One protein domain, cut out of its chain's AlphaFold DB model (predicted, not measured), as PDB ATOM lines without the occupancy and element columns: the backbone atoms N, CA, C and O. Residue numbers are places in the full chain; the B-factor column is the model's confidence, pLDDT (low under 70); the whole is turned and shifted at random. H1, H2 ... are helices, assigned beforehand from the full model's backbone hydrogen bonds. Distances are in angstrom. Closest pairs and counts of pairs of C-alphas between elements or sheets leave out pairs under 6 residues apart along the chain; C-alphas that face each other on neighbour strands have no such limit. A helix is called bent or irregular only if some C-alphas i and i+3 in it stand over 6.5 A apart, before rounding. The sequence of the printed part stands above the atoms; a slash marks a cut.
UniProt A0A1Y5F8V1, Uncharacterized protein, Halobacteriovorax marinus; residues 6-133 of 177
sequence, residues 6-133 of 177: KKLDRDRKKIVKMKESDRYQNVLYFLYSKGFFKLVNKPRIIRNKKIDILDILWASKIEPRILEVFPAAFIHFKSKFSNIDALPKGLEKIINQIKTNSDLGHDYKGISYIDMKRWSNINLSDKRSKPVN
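This is residues 6 to 133 of the 177 residues of an uncharacterized protein of Halobacteriovorax marinus (UniProt A0A1Y5F8V1). A kinked helix, H4, sits in the middle of a compact helical body, with H3, H5 and H6 packed on it at crossing angles or as a short hairpin; H2 packs on H3, and from the beginning of H2 the helix H1 reaches away as an arm, its residues 6 to 13 sticking out free. The printed part has 128 residues with six named helices, H1 to H6 in chain order, and no named strand; the class is all helix. The whole is compact, with a radius of gyration of the C-alphas of 14.8 A and spans of 46 by 31 by 29 A.

H4, the longest helix by residues, covers residues 65 to 80, 19.0 A from C-alpha 65 at (125.881, 123.020, 82.497) to C-alpha 80. It has a kink of 80 degrees near residue 74 and is irregular: C-alphas 76 and 79 are 8.8 A apart. H3 covers residues 53 to 59, 9.8 A. H5 covers residues 89 to 99, 15.1 A. H6 covers residues 113 to 120, 11.1 A, and ends at C-alpha 120 at (126.563, 129.433, 70.204). H2 covers residues 22 to 33, 15.7 A. H1 covers residues 6 to 19, 20.2 A, and begins at C-alpha 6 at (123.929, 113.375, 106.999).

H4 is the hub, touching three helices. With residues 68 to 75 alone it touches H6, closest at the C-alphas of Ala 72 and Ser 120, 4.3 A, at a steep tilt of 43 degrees, the same way. With residues 71 to 75 alone it touches H5, closest at the C-alphas of Pro 71 and Ile 95, 5.4 A; they are about perpendicular, only just, at 72 degrees. H3 and H4 form a helical hairpin at a shallow tilt of 25 degrees, opposite ways, closest at the C-alphas of Ala 59 and Ile 66, 7.1 A. H2, with residues 23 to 27 alone, touches H3 about perpendicular at 82 degrees, closest at the C-alphas of Tyr 24 and Ala 59, 5.6 A. H1 is close to H2 but not clearly touching, closest at the C-alphas of Lys 19 and Gln 25, 6.9 A. Every O i to N i+4 pair is within hydrogen-bond range in H1, H2, H3 and H5, against 8 of 12 in H4 and 3 of 4 in H6.

The C-alphas farthest apart, those of Lys 6 and Arg 128, are 48.7 A apart. The printed part has no cut. The links H2 to H3, 19 residues, and H5 to H6, 13 residues, are long. Mean pLDDT of the printed part is 90.1, and residue 48 is under 70.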
ATOM      1  N   LYS A   6     125.261 113.997 107.140       86.56
ATOM      2  CA  LYS A   6     123.929 113.375 106.999       86.56
ATOM      3  C   LYS A   6     123.012 114.217 106.120       86.56
ATOM      4  O   LYS A   6     122.153 113.677 105.419       86.56
ATOM      5  N   LYS A   7     123.139 115.542 106.170       87.25
ATOM      6  CA  LYS A   7     122.433 116.443 105.250       87.25
ATOM      7  C   LYS A   7     122.959 116.293 103.822       87.25
ATOM      8  O   LYS A   7     122.156 116.108 102.911       87.25
ATOM      9  N   LEU A   8     124.282 116.252 103.642       86.62
ATOM     10  CA  LEU A   8     124.901 116.056 102.325       86.62
ATOM     11  C   LEU A   8     124.476 114.741 101.653       86.62
ATOM     12  O   LEU A   8     124.179 114.736 100.459       86.62
ATOM     13  N   ASP A   9     124.409 113.636 102.399       89.19
ATOM     14  CA  ASP A   9     123.964 112.346 101.856       89.19
ATOM     15  C   ASP A   9     122.486 112.368 101.422       89.19
ATOM     16  O   ASP A   9     122.127 111.874 100.349       89.19
ATOM     17  N   ARG A  10     121.621 113.019 102.211       89.00
ATOM     18  CA  ARG A  10     120.205 113.214 101.859       89.00
ATOM     19  C   ARG A  10     120.041 114.048 100.588       89.00
ATOM     20  O   ARG A  10     119.274 113.662  99.704       89.00
ATOM     21  N   ASP A  11     120.787 115.144 100.468       87.44
ATOM     22  CA  ASP A  11     120.753 116.008  99.286       87.44
ATOM     23  C   ASP A  11     121.269 115.275  98.040       87.44
ATOM     24  O   ASP A  11     120.656 115.354  96.971       87.44
ATOM     25  N   ARG A  12     122.330 114.467  98.181       88.62
ATOM     26  CA  ARG A  12     122.837 113.600  97.104       88.62
ATOM     27  C   ARG A  12     121.780 112.606  96.628       88.62
ATOM     28  O   ARG A  12     121.510 112.541  95.430       88.62
ATOM     29  N   LYS A  13     121.135 111.875  97.544       91.69
ATOM     30  CA  LYS A  13     120.063 110.918  97.208       91.69
ATOM     31  C   LYS A  13     118.892 111.595  96.496       91.69
ATOM     32  O   LYS A  13     118.358 111.058  95.525       91.69
ATOM     33  N   LYS A  14     118.523 112.802  96.930       91.00
ATOM     34  CA  LYS A  14     117.478 113.600  96.280       91.00
ATOM     35  C   LYS A  14     117.862 113.979  94.849       91.00
ATOM     36  O   LYS A  14     117.043 113.817  93.948       91.00
ATOM     37  N   ILE A  15     119.098 114.428  94.627       89.94
ATOM     38  CA  ILE A  15     119.615 114.755  93.291       89.94
ATOM     39  C   ILE A  15     119.592 113.530  92.374       89.94
ATOM     40  O   ILE A  15     119.128 113.645  91.242       89.94
ATOM     41  N   VAL A  16     120.035 112.363  92.854       90.12
ATOM     42  CA  VAL A  16     120.003 111.108  92.079       90.12
ATOM     43  C   VAL A  16     118.577 110.799  91.621       90.12
ATOM     44  O   VAL A  16     118.336 110.669  90.424       90.12
ATOM     45  N   LYS A  17     117.611 110.833  92.543       91.00
ATOM     46  CA  LYS A  17     116.194 110.612  92.218       91.00
ATOM     47  C   LYS A  17     115.644 111.646  91.228       91.00
ATOM     48  O   LYS A  17     114.854 111.318  90.348       91.00
ATOM     49  N   MET A  18     116.054 112.911  91.336       91.81
ATOM     50  CA  MET A  18     115.647 113.947  90.378       91.81
ATOM     51  C   MET A  18     116.237 113.696  88.982       91.81
ATOM     52  O   MET A  18     115.547 113.931  87.988       91.81
ATOM     53  N   LYS A  19     117.470 113.178  88.890       90.25
ATOM     54  CA  LYS A  19     118.099 112.796  87.617       90.25
ATOM     55  C   LYS A  19     117.399 111.614  86.944       90.25
ATOM     56  O   LYS A  19     117.454 111.504  85.724       90.25
ATOM     57  N   GLU A  20     116.709 110.763  87.692       89.69
ATOM     58  CA  GLU A  20     115.919 109.653  87.138       89.69
ATOM     59  C   GLU A  20     114.570 110.102  86.557       89.69
ATOM     60  O   GLU A  20     113.943 109.356  85.808       89.69
ATOM     61  N   SER A  21     114.119 111.322  86.865       91.44
ATOM     62  CA  SER A  21     112.836 111.822  86.368       91.44
ATOM     63  C   SER A  21     112.817 111.983  84.844       91.44
ATOM     64  O   SER A  21     113.779 112.467  84.240       91.44
ATOM     65  N   ASP A  22     111.667 111.691  84.230       89.81
ATOM     66  CA  ASP A  22     111.456 111.905  82.792       89.81
ATOM     67  C   ASP A  22     111.697 113.365  82.394       89.81
ATOM     68  O   ASP A  22     112.253 113.639  81.335       89.81
ATOM     69  N   ARG A  23     111.339 114.312  83.267       91.56
ATOM     70  CA  ARG A  23     111.584 115.748  83.080       91.56
ATOM     71  C   ARG A  23     113.066 116.043  82.839       91.56
ATOM     72  O   ARG A  23     113.414 116.702  81.862       91.56
ATOM     73  N   TYR A  24     113.939 115.523  83.703       93.31
ATOM     74  CA  TYR A  24     115.386 115.690  83.567       93.31
ATOM     75  C   TYR A  24     115.923 114.962  82.333       93.31
ATOM     76  O   TYR A  24     116.667 115.540  81.538       93.31
ATOM     77  N   GLN A  25     115.519 113.702  82.150       91.38
ATOM     78  CA  GLN A  25     115.983 112.871  81.041       91.38
ATOM     79  C   GLN A  25     115.590 113.457  79.681       91.38
ATOM     80  O   GLN A  25     116.394 113.413  78.756       91.38
ATOM     81  N   ASN A  26     114.415 114.085  79.568       91.88
ATOM     82  CA  ASN A  26     113.967 114.781  78.359       91.88
ATOM     83  C   ASN A  26     114.902 115.927  77.973       91.88
ATOM     84  O   ASN A  26     115.354 116.005  76.829       91.88
ATOM     85  N   VAL A  27     115.207 116.803  78.935       93.88
ATOM     86  CA  VAL A  27     116.126 117.928  78.729       93.88
ATOM     87  C   VAL A  27     117.500 117.415  78.313       93.88
ATOM     88  O   VAL A  27     118.072 117.877  77.323       93.88
ATOM     89  N   LEU A  28     118.014 116.426  79.043       92.69
ATOM     90  CA  LEU A  28     119.347 115.897  78.813       92.69
ATOM     91  C   LEU A  28     119.453 115.184  77.460       92.69
ATOM     92  O   LEU A  28     120.406 115.415  76.718       92.69
ATOM     93  N   TYR A  29     118.458 114.366  77.110       91.38
ATOM     94  CA  TYR A  29     118.377 113.697  75.816       91.38
ATOM     95  C   TYR A  29     118.315 114.702  74.667       91.38
ATOM     96  O   TYR A  29     119.061 114.556  73.698       91.38
ATOM     97  N   PHE A  30     117.493 115.750  74.782       92.06
ATOM     98  CA  PHE A  30     117.422 116.802  73.772       92.06
ATOM     99  C   PHE A  30     118.797 117.440  73.545       92.06
ATOM    100  O   PHE A  30     119.296 117.424  72.419       92.06
ATOM    101  N   LEU A  31     119.449 117.928  74.603       92.00
ATOM    102  CA  LEU A  31     120.732 118.622  74.477       92.00
ATOM    103  C   LEU A  31     121.855 117.684  73.993       92.00
ATOM    104  O   LEU A  31     122.668 118.084  73.160       92.00
ATOM    105  N   TYR A  32     121.858 116.421  74.433       90.75
ATOM    106  CA  TYR A  32     122.766 115.385  73.928       90.75
ATOM    107  C   TYR A  32     122.553 115.113  72.433       90.75
ATOM    108  O   TYR A  32     123.501 115.163  71.653       90.75
ATOM    109  N   SER A  33     121.305 114.895  72.005       87.81
ATOM    110  CA  SER A  33     120.969 114.589  70.607       87.81
ATOM    111  C   SER A  33     121.344 115.712  69.632       87.81
ATOM    112  O   SER A  33     121.596 115.456  68.457       87.81
ATOM    113  N   LYS A  34     121.403 116.956  70.125       88.12
ATOM    114  CA  LYS A  34     121.814 118.145  69.366       88.12
ATOM    115  C   LYS A  34     123.314 118.431  69.414       88.12
ATOM    116  O   LYS A  34     123.767 119.335  68.722       88.12
ATOM    117  N   GLY A  35     124.079 117.658  70.183       88.06
ATOM    118  CA  GLY A  35     125.532 117.798  70.278       88.06
ATOM    119  C   GLY A  35     126.020 118.821  71.308       88.06
ATOM    120  O   GLY A  35     127.210 119.117  71.323       88.06
ATOM    121  N   PHE A  36     125.152 119.333  72.190       88.62
ATOM    122  CA  PHE A  36     125.560 120.241  73.275       88.62
ATOM    123  C   PHE A  36     126.177 119.508  74.473       88.62
ATOM    124  O   PHE A  36     126.929 120.100  75.242       88.62
ATOM    125  N   PHE A  37     125.890 118.213  74.636       84.31
ATOM    126  CA  PHE A  37     126.486 117.381  75.681       84.31
ATOM    127  C   PHE A  37     127.245 116.197  75.101       84.31
ATOM    128  O   PHE A  37     126.779 115.522  74.186       84.31
ATOM    129  N   LYS A  38     128.378 115.886  75.732       80.00
ATOM    130  CA  LYS A  38     129.031 114.581  75.641       80.00
ATOM    131  C   LYS A  38     128.782 113.860  76.959       80.00
ATOM    132  O   LYS A  38     129.205 114.340  78.006       80.00
ATOM    133  N   LEU A  39     128.064 112.747  76.904       78.69
ATOM    134  CA  LEU A  39     127.766 111.923  78.070       78.69
ATOM    135  C   LEU A  39     128.431 110.564  77.897       78.69
ATOM    136  O   LEU A  39     128.431 110.024  76.792       78.69
ATOM    137  N   VAL A  40     128.975 110.030  78.994       74.94
ATOM    138  CA  VAL A  40     129.542 108.673  79.041       74.94
ATOM    139  C   VAL A  40     128.440 107.647  78.778       74.94
ATOM    140  O   VAL A  40     128.597 106.758  77.948       74.94
ATOM    141  N   ASN A  41     127.283 107.840  79.415       78.00
ATOM    142  CA  ASN A  41     126.100 107.011  79.225       78.00
ATOM    143  C   ASN A  41     125.056 107.772  78.414       78.00
ATOM    144  O   ASN A  41     124.746 108.929  78.712       78.00
ATOM    145  N   LYS A  42     124.491 107.117  77.396       76.06
ATOM    146  CA  LYS A  42     123.422 107.715  76.595       76.06
ATOM    147  C   LYS A  42     122.179 107.913  77.472       76.06
ATOM    148  O   LYS A  42     121.756 106.957  78.122       76.06
ATOM    149  N   PRO A  43     121.585 109.118  77.492       78.38
ATOM    150  CA  PRO A  43     120.329 109.339  78.193       78.38
ATOM    151  C   PRO A  43     119.226 108.502  77.544       78.38
ATOM    152  O   PRO A  43     119.314 108.139  76.363       78.38
ATOM    153  N   ARG A  44     118.179 108.196  78.315       78.44
ATOM    154  CA  ARG A  44     117.038 107.430  77.806       78.44
ATOM    155  C   ARG A  44     116.455 108.153  76.592       78.44
ATOM    156  O   ARG A  44     116.180 109.348  76.655       78.44
ATOM    157  N   ILE A  45     116.275 107.429  75.487       75.62
ATOM    158  CA  ILE A  45     115.650 107.984  74.284       75.62
ATOM    159  C   ILE A  45     114.198 108.300  74.616       75.62
ATOM    160  O   ILE A  45     113.427 107.399  74.954       75.62
ATOM    161  N   ILE A  46     113.822 109.568  74.493       71.81
ATOM    162  CA  ILE A  46     112.435 109.997  74.636       71.81
ATOM    163  C   ILE A  46     112.012 110.652  73.320       71.81
ATOM    164  O   ILE A  46     112.802 111.325  72.659       71.81
ATOM    165  N   ARG A  47     110.776 110.368  72.883       72.75
ATOM    166  CA  ARG A  47     110.224 110.839  71.600       72.75
ATOM    167  C   ARG A  47     110.440 112.345  71.426       72.75
ATOM    168  O   ARG A  47     110.423 113.082  72.405       72.75
ATOM    169  N   ASN A  48     110.548 112.791  70.170       68.56
ATOM    170  CA  ASN A  48     110.640 114.204  69.786       68.56
ATOM    171  C   ASN A  48     109.446 115.012  70.325       68.56
ATOM    172  O   ASN A  48     108.440 115.194  69.642       68.56
ATOM    173  N   LYS A  49     109.567 115.508  71.555       84.81
ATOM    174  CA  LYS A  49     108.640 116.439  72.187       84.81
ATOM    175  C   LYS A  49     109.284 117.815  72.252       84.81
ATOM    176  O   LYS A  49     110.509 117.942  72.231       84.81
ATOM    177  N   LYS A  50     108.446 118.851  72.304       92.44
ATOM    178  CA  LYS A  50     108.925 120.172  72.701       92.44
ATOM    179  C   LYS A  50     109.384 120.109  74.157       92.44
ATOM    180  O   LYS A  50     108.791 119.384  74.954       92.44
ATOM    181  N   ILE A  51     110.440 120.847  74.466       94.88
ATOM    182  CA  ILE A  51     110.977 120.979  75.813       94.88
ATOM    183  C   ILE A  51     110.395 122.240  76.443       94.88
ATOM    184  O   ILE A  51     110.503 123.329  75.879       94.88
ATOM    185  N   ASP A  52     109.783 122.098  77.612       96.31
ATOM    186  CA  ASP A  52     109.292 123.236  78.378       96.31
ATOM    187  C   ASP A  52     110.472 124.051  78.935       96.31
ATOM    188  O   ASP A  52     111.425 123.495  79.491       96.31
ATOM    189  N   ILE A  53     110.420 125.378  78.810       96.81
ATOM    190  CA  ILE A  53     111.408 126.278  79.417       96.81
ATOM    191  C   ILE A  53     111.502 126.065  80.931       96.81
ATOM    192  O   ILE A  53     112.603 126.063  81.484       96.81
ATOM    193  N   LEU A  54     110.383 125.820  81.612       97.12
ATOM    194  CA  LEU A  54     110.387 125.534  83.044       97.12
ATOM    195  C   LEU A  54     111.178 124.259  83.362       97.12
ATOM    196  O   LEU A  54     111.825 124.194  84.409       97.12
ATOM    197  N   ASP A  55     111.167 123.268  82.467       96.75
ATOM    198  CA  ASP A  55     111.920 122.019  82.623       96.75
ATOM    199  C   ASP A  55     113.417 122.252  82.495       96.75
ATOM    200  O   ASP A  55     114.174 121.734  83.315       96.75
ATOM    201  N   ILE A  56     113.838 123.088  81.544       96.38
ATOM    202  CA  ILE A  56     115.230 123.536  81.430       96.38
ATOM    203  C   ILE A  56     115.677 124.224  82.721       96.38
ATOM    204  O   ILE A  56     116.696 123.851  83.301       96.38
ATOM    205  N   LEU A  57     114.915 125.222  83.185       96.12
ATOM    206  CA  LEU A  57     115.267 126.021  84.363       96.12
ATOM    207  C   LEU A  57     115.286 125.192  85.647       96.12
ATOM    208  O   LEU A  57     116.024 125.499  86.585       96.12
ATOM    209  N   TRP A  58     114.439 124.168  85.722       96.31
ATOM    210  CA  TRP A  58     114.445 123.221  86.823       96.31
ATOM    211  C   TRP A  58     115.641 122.268  86.727       96.31
ATOM    212  O   TRP A  58     116.370 122.119  87.707       96.31
ATOM    213  N   ALA A  59     115.889 121.683  85.553       95.75
ATOM    214  CA  ALA A  59     116.989 120.749  85.332       95.75
ATOM    215  C   ALA A  59     118.352 121.422  85.536       95.75
ATOM    216  O   ALA A  59     119.270 120.803  86.071       95.75
ATOM    217  N   SER A  60     118.468 122.716  85.226       95.00
ATOM    218  CA  SER A  60     119.699 123.471  85.448       95.00
ATOM    219  C   SER A  60     120.051 123.699  86.915       95.00
ATOM    220  O   SER A  60     121.184 124.055  87.220       95.00
ATOM    221  N   LYS A  61     119.101 123.526  87.843       93.31
ATOM    222  CA  LYS A  61     119.406 123.531  89.284       93.31
ATOM    223  C   LYS A  61     120.116 122.246  89.720       93.31
ATOM    224  O   LYS A  61     120.725 122.227  90.781       93.31
ATOM    225  N   ILE A  62     119.994 121.181  88.928       93.50
ATOM    226  CA  ILE A  62     120.590 119.864  89.172       93.50
ATOM    227  C   ILE A  62     121.920 119.744  88.423       93.50
ATOM    228  O   ILE A  62     122.898 119.245  88.971       93.50
ATOM    229  N   GLU A  63     121.937 120.185  87.165       92.12
ATOM    230  CA  GLU A  63     123.093 120.162  86.272       92.12
ATOM    231  C   GLU A  63     123.302 121.574  85.696       92.12
ATOM    232  O   GLU A  63     122.681 121.919  84.685       92.12
ATOM    233  N   PRO A  64     124.138 122.416  86.332       92.00
ATOM    234  CA  PRO A  64     124.339 123.813  85.936       92.00
ATOM    235  C   PRO A  64     124.749 123.990  84.474       92.00
ATOM    236  O   PRO A  64     124.339 124.959  83.834       92.00
ATOM    237  N   ARG A  65     125.464 123.011  83.905       93.19
ATOM    238  CA  ARG A  65     125.881 123.020  82.497       93.19
ATOM    239  C   ARG A  65     124.705 123.071  81.516       93.19
ATOM    240  O   ARG A  65     124.864 123.522  80.388       93.19
ATOM    241  N   ILE A  66     123.504 122.660  81.933       95.69
ATOM    242  CA  ILE A  66     122.283 122.835  81.128       95.69
ATOM    243  C   ILE A  66     122.030 124.321  80.864       95.69
ATOM    244  O   ILE A  66     121.686 124.684  79.743       95.69
ATOM    245  N   LEU A  67     122.214 125.182  81.870       95.62
ATOM    246  CA  LEU A  67     122.009 126.624  81.723       95.62
ATOM    247  C   LEU A  67     123.117 127.284  80.899       95.62
ATOM    248  O   LEU A  67     122.833 128.238  80.186       95.62
ATOM    249  N   GLU A  68     124.337 126.752  80.958       95.50
ATOM    250  CA  GLU A  68     125.472 127.197  80.142       95.50
ATOM    251  C   GLU A  68     125.198 127.017  78.642       95.50
ATOM    252  O   GLU A  68     125.384 127.943  77.856       95.50
ATOM    253  N   VAL A  69     124.689 125.848  78.234       95.56
ATOM    254  CA  VAL A  69     124.432 125.546  76.813       95.56
ATOM    255  C   VAL A  69     123.064 126.018  76.321       95.56
ATOM    256  O   VAL A  69     122.818 126.086  75.114       95.56
ATOM    257  N   PHE A  70     122.137 126.307  77.236       96.38
ATOM    258  CA  PHE A  70     120.754 126.602  76.887       96.38
ATOM    259  C   PHE A  70     120.592 127.797  75.932       96.38
ATOM    260  O   PHE A  70     119.830 127.645  74.975       96.38
ATOM    261  N   PRO A  71     121.285 128.945  76.100       96.31
ATOM    262  CA  PRO A  71     121.169 130.056  75.156       96.31
ATOM    263  C   PRO A  71     121.456 129.637  73.713       96.31
ATOM    264  O   PRO A  71     120.672 129.941  72.814       96.31
ATOM    265  N   ALA A  72     122.516 128.857  73.494       94.88
ATOM    266  CA  ALA A  72     122.854 128.325  72.180       94.88
ATOM    267  C   ALA A  72     121.766 127.380  71.646       94.88
ATOM    268  O   ALA A  72     121.321 127.519  70.505       94.88
ATOM    269  N   ALA A  73     121.282 126.459  72.483       94.81
ATOM    270  CA  ALA A  73     120.201 125.551  72.112       94.81
ATOM    271  C   ALA A  73     118.914 126.305  71.737       94.81
ATOM    272  O   ALA A  73     118.254 125.949  70.760       94.81
ATOM    273  N   PHE A  74     118.577 127.364  72.474       95.81
ATOM    274  CA  PHE A  74     117.412 128.201  72.215       95.81
ATOM    275  C   PHE A  74     117.535 128.989  70.909       95.81
ATOM    276  O   PHE A  74     116.557 129.093  70.169       95.81
ATOM    277  N   ILE A  75     118.721 129.516  70.598       93.62
ATOM    278  CA  ILE A  75     118.976 130.242  69.346       93.62
ATOM    279  C   ILE A  75     118.796 129.317  68.139       93.62
ATOM    280  O   ILE A  75     118.023 129.644  67.239       93.62
ATOM    281  N   HIS A  76     119.444 128.150  68.147       91.06
ATOM    282  CA  HIS A  76     119.431 127.223  67.007       91.06
ATOM    283  C   HIS A  76     118.111 126.461  66.863       91.06
ATOM    284  O   HIS A  76     117.664 126.175  65.754       91.06
ATOM    285  N   PHE A  77     117.447 126.144  67.978       92.19
ATOM    286  CA  PHE A  77     116.286 125.251  67.994       92.19
ATOM    287  C   PHE A  77     115.059 125.856  68.679       92.19
ATOM    288  O   PHE A  77     114.287 125.122  69.294       92.19
ATOM    289  N   LYS A  78     114.823 127.170  68.549       93.31
ATOM    290  CA  LYS A  78     113.694 127.879  69.194       93.31
ATOM    291  C   LYS A  78     112.349 127.146  69.067       93.31
ATOM    292  O   LYS A  78     111.598 127.055  70.033       93.31
ATOM    293  N   SER A  79     112.051 126.566  67.899       93.00
ATOM    294  CA  SER A  79     110.795 125.840  67.628       93.00
ATOM    295  C   SER A  79     110.607 124.551  68.441       93.00
ATOM    296  O   SER A  79     109.497 124.014  68.503       93.00
ATOM    297  N   LYS A  80     111.676 124.046  69.066       93.88
ATOM    298  CA  LYS A  80     111.667 122.874  69.947       93.88
ATOM    299  C   LYS A  80     111.349 123.219  71.396       93.88
ATOM    300  O   LYS A  80     111.234 122.293  72.188       93.88
ATOM    301  N   PHE A  81     111.150 124.491  71.732       95.88
ATOM    302  CA  PHE A  81     110.762 124.908  73.074       95.88
ATOM    303  C   PHE A  81     109.273 125.264  73.155       95.88
ATOM    304  O   PHE A  81     108.669 125.730  72.183       95.88
ATOM    305  N   SER A  82     108.671 125.017  74.316       96.31
ATOM    306  CA  SER A  82     107.321 125.452  74.696       96.31
ATOM    307  C   SER A  82     107.380 126.353  75.928       96.31
ATOM    308  O   SER A  82     108.384 126.355  76.634       96.31
ATOM    309  N   ASN A  83     106.312 127.117  76.181       95.75
ATOM    310  CA  ASN A  83     106.236 128.080  77.287       95.75
ATOM    311  C   ASN A  83     107.376 129.109  77.248       95.75
ATOM    312  O   ASN A  83     108.052 129.364  78.240       95.75
ATOM    313  N   ILE A  84     107.597 129.696  76.066       95.94
ATOM    314  CA  ILE A  84     108.657 130.689  75.840       95.94
ATOM    315  C   ILE A  84     108.463 131.918  76.739       95.94
ATOM    316  O   ILE A  84     109.447 132.486  77.198       95.94
ATOM    317  N   ASP A  85     107.219 132.261  77.072       95.75
ATOM    318  CA  ASP A  85     106.886 133.382  77.958       95.75
ATOM    319  C   ASP A  85     107.370 133.173  79.406       95.75
ATOM    320  O   ASP A  85     107.482 134.126  80.171       95.75
ATOM    321  N   ALA A  86     107.723 131.937  79.785       96.31
ATOM    322  CA  ALA A  86     108.343 131.629  81.073       96.31
ATOM    323  C   ALA A  86     109.862 131.906  81.103       96.31
ATOM    324  O   ALA A  86     110.523 131.643  82.113       96.31
ATOM    325  N   LEU A  87     110.445 132.397  80.001       96.81
ATOM    326  CA  LEU A  87     111.867 132.709  79.914       96.81
ATOM    327  C   LEU A  87     112.218 133.897  80.833       96.81
ATOM    328  O   LEU A  87     111.659 134.982  80.684       96.81
ATOM    329  N   PRO A  88     113.172 133.749  81.771       96.81
ATOM    330  CA  PRO A  88     113.563 134.852  82.637       96.81
ATOM    331  C   PRO A  88     114.199 135.989  81.832       96.81
ATOM    332  O   PRO A  88     115.098 135.742  81.027       96.81
ATOM    333  N   LYS A  89     113.822 137.240  82.127       96.00
ATOM    334  CA  LYS A  89     114.318 138.441  81.422       96.00
ATOM    335  C   LYS A  89     115.847 138.524  81.334       96.00
ATOM    336  O   LYS A  89     116.392 138.935  80.317       96.00
ATOM    337  N   GLY A  90     116.556 138.109  82.389       95.19
ATOM    338  CA  GLY A  90     118.025 138.080  82.384       95.19
ATOM    339  C   GLY A  90     118.595 137.124  81.332       95.19
ATOM    340  O   GLY A  90     119.546 137.462  80.637       95.19
ATOM    341  N   LEU A  91     117.963 135.962  81.161       95.69
ATOM    342  CA  LEU A  91     118.368 134.958  80.180       95.69
ATOM    343  C   LEU A  91     117.975 135.371  78.757       95.69
ATOM    344  O   LEU A  91     118.741 135.161  77.822       95.69
ATOM    345  N   GLU A  92     116.821 136.020  78.599       96.19
ATOM    346  CA  GLU A  92     116.413 136.640  77.338       96.19
ATOM    347  C   GLU A  92     117.419 137.705  76.876       96.19
ATOM    348  O   GLU A  92     117.834 137.702  75.717       96.19
ATOM    349  N   LYS A  93     117.879 138.569  77.793       95.62
ATOM    350  CA  LYS A  93     118.910 139.575  77.503       95.62
ATOM    351  C   LYS A  93     120.195 138.927  76.985       95.62
ATOM    352  O   LYS A  93     120.729 139.384  75.980       95.62
ATOM    353  N   ILE A  94     120.647 137.844  77.615       95.75
ATOM    354  CA  ILE A  94     121.854 137.106  77.201       95.75
ATOM    355  C   ILE A  94     121.670 136.476  75.828       95.75
ATOM    356  O   ILE A  94     122.534 136.614  74.969       95.75
ATOM    357  N   ILE A  95     120.527 135.833  75.587       95.75
ATOM    358  CA  ILE A  95     120.200 135.269  74.273       95.75
ATOM    359  C   ILE A  95     120.258 136.357  73.197       95.75
ATOM    360  O   ILE A  95     120.802 136.119  72.120       95.75
ATOM    361  N   ASN A  96     119.735 137.550  73.479       94.19
ATOM    362  CA  ASN A  96     119.788 138.668  72.542       94.19
ATOM    363  C   ASN A  96     121.220 139.188  72.338       94.19
ATOM    364  O   ASN A  96     121.609 139.386  71.194       94.19
ATOM    365  N   GLN A  97     122.020 139.319  73.401       94.44
ATOM    366  CA  GLN A  97     123.436 139.708  73.312       94.44
ATOM    367  C   GLN A  97     124.257 138.724  72.465       94.44
ATOM    368  O   GLN A  97     125.052 139.147  71.626       94.44
ATOM    369  N   ILE A  98     124.018 137.419  72.632       94.50
ATOM    370  CA  ILE A  98     124.660 136.378  71.824       94.50
ATOM    371  C   ILE A  98     124.221 136.494  70.360       94.50
ATOM    372  O   ILE A  98     125.064 136.465  69.469       94.50
ATOM    373  N   LYS A  99     122.919 136.671  70.091       90.75
ATOM    374  CA  LYS A  99     122.392 136.833  68.723       90.75
ATOM    375  C   LYS A  99     122.958 138.048  67.995       90.75
ATOM    376  O   LYS A  99     123.139 137.984  66.786       90.75
ATOM    377  N   THR A 100     123.211 139.146  68.704       89.00
ATOM    378  CA  THR A 100     123.841 140.347  68.137       89.00
ATOM    379  C   THR A 100     125.367 140.257  68.115       89.00
ATOM    380  O   THR A 100     126.021 141.255  67.842       89.00
ATOM    381  N   ASN A 101     125.932 139.087  68.433       87.50
ATOM    382  CA  ASN A 101     127.364 138.833  68.543       87.50
ATOM    383  C   ASN A 101     128.108 139.861  69.422       87.50
ATOM    384  O   ASN A 101     129.236 140.240  69.131       87.50
ATOM    385  N   SER A 102     127.491 140.301  70.523       89.56
ATOM    386  CA  SER A 102     128.117 141.249  71.450       89.56
ATOM    387  C   SER A 102     129.374 140.642  72.077       89.56
ATOM    388  O   SER A 102     129.342 139.492  72.535       89.56
ATOM    389  N   ASP A 103     130.476 141.389  72.117       87.06
ATOM    390  CA  ASP A 103     131.732 140.942  72.740       87.06
ATOM    391  C   ASP A 103     131.638 140.891  74.261       87.06
ATOM    392  O   ASP A 103     132.185 139.987  74.890       87.06
ATOM    393  N   LEU A 104     130.859 141.805  74.839       88.56
ATOM    394  CA  LEU A 104     130.591 141.869  76.268       88.56
ATOM    395  C   LEU A 104     129.136 141.497  76.555       88.56
ATOM    396  O   LEU A 104     128.214 141.860  75.818       88.56
ATOM    397  N   GLY A 105     128.924 140.788  77.655       90.00
ATOM    398  CA  GLY A 105     127.606 140.388  78.120       90.00
ATOM    399  C   GLY A 105     127.617 140.121  79.617       90.00
ATOM    400  O   GLY A 105     128.661 140.184  80.262       90.00
ATOM    401  N   HIS A 106     126.434 139.886  80.178       91.19
ATOM    402  CA  HIS A 106     126.297 139.685  81.618       91.19
ATOM    403  C   HIS A 106     126.380 138.209  81.984       91.19
ATOM    404  O   HIS A 106     125.724 137.371  81.362       91.19
ATOM    405  N   ASP A 107     127.108 137.925  83.057       94.19
ATOM    406  CA  ASP A 107     127.078 136.625  83.711       94.19
ATOM    407  C   ASP A 107     125.691 136.349  84.293       94.19
ATOM    408  O   ASP A 107     124.946 137.258  84.682       94.19
ATOM    409  N   TYR A 108     125.331 135.071  84.382       95.19
ATOM    410  CA  TYR A 108     124.016 134.676  84.863       95.19
ATOM    411  C   TYR A 108     124.079 133.451  85.747       95.19
ATOM    412  O   TYR A 108     124.493 132.372  85.332       95.19
ATOM    413  N   LYS A 109     123.627 133.637  86.992       92.94
ATOM    414  CA  LYS A 109     123.619 132.607  88.038       92.94
ATOM    415  C   LYS A 109     124.989 131.932  88.223       92.94
ATOM    416  O   LYS A 109     125.055 130.725  88.423       92.94
ATOM    417  N   GLY A 110     126.063 132.721  88.158       92.06
ATOM    418  CA  GLY A 110     127.439 132.248  88.341       92.06
ATOM    419  C   GLY A 110     128.057 131.562  87.121       92.06
ATOM    420  O   GLY A 110     129.144 131.013  87.239       92.06
ATOM    421  N   ILE A 111     127.385 131.579  85.966       94.50
ATOM    422  CA  ILE A 111     127.933 131.100  84.694       94.50
ATOM    423  C   ILE A 111     128.352 132.312  83.867       94.50
ATOM    424  O   ILE A 111     127.564 133.257  83.727       94.50
ATOM    425  N   SER A 112     129.569 132.273  83.322       95.44
ATOM    426  CA  SER A 112     130.112 133.395  82.567       95.44
ATOM    427  C   SER A 112     129.398 133.579  81.226       95.44
ATOM    428  O   SER A 112     129.004 132.610  80.567       95.44
ATOM    429  N   TYR A 113     129.257 134.829  80.786       95.56
ATOM    430  CA  TYR A 113     128.736 135.121  79.446       95.56
ATOM    431  C   TYR A 113     129.584 134.471  78.343       95.56
ATOM    432  O   TYR A 113     129.045 133.966  77.357       95.56
ATOM    433  N   ILE A 114     130.909 134.464  78.514       94.56
ATOM    434  CA  ILE A 114     131.860 133.932  77.530       94.56
ATOM    435  C   ILE A 114     131.629 132.433  77.317       94.56
ATOM    436  O   ILE A 114     131.600 131.984  76.170       94.56
ATOM    437  N   ASP A 115     131.388 131.672  78.388       94.00
ATOM    438  CA  ASP A 115     131.084 130.244  78.286       94.00
ATOM    439  C   ASP A 115     129.771 130.013  77.530       94.00
ATOM    440  O   ASP A 115     129.722 129.201  76.604       94.00
ATOM    441  N   MET A 116     128.725 130.791  77.832       95.19
ATOM    442  CA  MET A 116     127.452 130.710  77.105       95.19
ATOM    443  C   MET A 116     127.604 131.067  75.617       95.19
ATOM    444  O   MET A 116     127.073 130.364  74.752       95.19
ATOM    445  N   LYS A 117     128.353 132.136  75.299       94.94
ATOM    446  CA  LYS A 117     128.641 132.577  73.921       94.94
ATOM    447  C   LYS A 117     129.468 131.535  73.167       94.94
ATOM    448  O   LYS A 117     129.229 131.288  71.989       94.94
ATOM    449  N   ARG A 118     130.410 130.856  73.826       92.94
ATOM    450  CA  ARG A 118     131.217 129.799  73.198       92.94
ATOM    451  C   ARG A 118     130.337 128.705  72.590       92.94
ATOM    452  O   ARG A 118     130.584 128.285  71.461       92.94
ATOM    453  N   TRP A 119     129.288 128.282  73.295       91.75
ATOM    454  CA  TRP A 119     128.367 127.250  72.809       91.75
ATOM    455  C   TRP A 119     127.511 127.684  71.621       91.75
ATOM    456  O   TRP A 119     127.023 126.827  70.888       91.75
ATOM    457  N   SER A 120     127.314 128.983  71.382       89.25
ATOM    458  CA  SER A 120     126.563 129.433  70.204       89.25
ATOM    459  C   SER A 120     127.379 129.356  68.915       89.25
ATOM    460  O   SER A 120     126.797 129.348  67.829       89.25
ATOM    461  N   ASN A 121     128.706 129.264  69.040       88.06
ATOM    462  CA  ASN A 121     129.658 129.283  67.934       88.06
ATOM    463  C   ASN A 121     130.307 127.920  67.646       88.06
ATOM    464  O   ASN A 121     131.276 127.844  66.894       88.06
ATOM    465  N   ILE A 122     129.784 126.831  68.220       86.38
ATOM    466  CA  ILE A 122     130.232 125.480  67.863       86.38
ATOM    467  C   ILE A 122     129.527 124.974  66.603       86.38
ATOM    468  O   ILE A 122     128.362 125.280  66.350       86.38
ATOM    469  N   ASN A 123     130.217 124.112  65.861       83.62
ATOM    470  CA  ASN A 123     129.595 123.327  64.801       83.62
ATOM    471  C   ASN A 123     128.784 122.186  65.421       83.62
ATOM    472  O   ASN A 123     129.341 121.285  66.055       83.62
ATOM    473  N   LEU A 124     127.464 122.233  65.248       83.00
ATOM    474  CA  LEU A 124     126.558 121.214  65.768       83.00
ATOM    475  C   LEU A 124     126.566 119.958  64.888       83.00
ATOM    476  O   LEU A 124     126.854 119.998  63.691       83.00
ATOM    477  N   SER A 125     126.212 118.818  65.487       75.56
ATOM    478  CA  SER A 125     126.216 117.516  64.807       75.56
ATOM    479  C   SER A 125     125.241 117.436  63.630       75.56
ATOM    480  O   SER A 125     125.428 116.612  62.736       75.56
ATOM    481  N   ASP A 126     124.214 118.289  63.611       73.12
ATOM    482  CA  ASP A 126     123.196 118.292  62.563       73.12
ATOM    483  C   ASP A 126     123.690 118.845  61.215       73.12
ATOM    484  O   ASP A 126     122.973 118.695  60.224       73.12
ATOM    485  N   LYS A 127     124.888 119.460  61.168       71.00
ATOM    486  CA  LYS A 127     125.522 120.120  60.003       71.00
ATOM    487  C   LYS A 127     124.665 121.181  59.290       71.00
ATOM    488  O   LYS A 127     125.092 121.739  58.284       71.00
ATOM    489  N   ARG A 128     123.454 121.449  59.779       70.56
ATOM    490  CA  ARG A 128     122.471 122.372  59.195       70.56
ATOM    491  C   ARG A 128     122.453 123.686  59.957       70.56
ATOM    492  O   ARG A 128     122.254 124.739  59.358       70.56
ATOM    493  N   SER A 129     122.661 123.615  61.265       79.31
ATOM    494  CA  SER A 129     122.747 124.771  62.141       79.31
ATOM    495  C   SER A 129     124.149 125.367  62.035       79.31
ATOM    496  O   SER A 129     125.130 124.742  62.439       79.31
ATOM    497  N   LYS A 130     124.246 126.567  61.456       82.31
ATOM    498  CA  LYS A 130     125.502 127.323  61.379       82.31
ATOM    499  C   LYS A 130     125.796 128.022  62.711       82.31
ATOM    500  O   LYS A 130     124.832 128.487  63.327       82.31
ATOM    501  N   PRO A 131     127.074 128.154  63.119       85.12
ATOM    502  CA  PRO A 131     127.495 129.025  64.220       85.12
ATOM    503  C   PRO A 131     126.844 130.405  64.132       85.12
ATOM    504  O   PRO A 131     126.650 130.909  63.028       85.12
ATOM    505  N   VAL A 132     126.516 131.029  65.267       83.44
ATOM    506  CA  VAL A 132     125.835 132.341  65.268       83.44
ATOM    507  C   VAL A 132     126.619 133.391  64.479       83.44
ATOM    508  O   VAL A 132     126.017 134.133  63.710       83.44
ATOM    509  N   ASN A 133     127.949 133.390  64.578       83.38
ATOM    510  CA  ASN A 133     128.806 134.304  63.815       83.38
ATOM    511  C   ASN A 133     128.733 134.108  62.289       83.38
ATOM    512  O   ASN A 133     128.994 135.045  61.543       83.38
TER     513      ASN A 133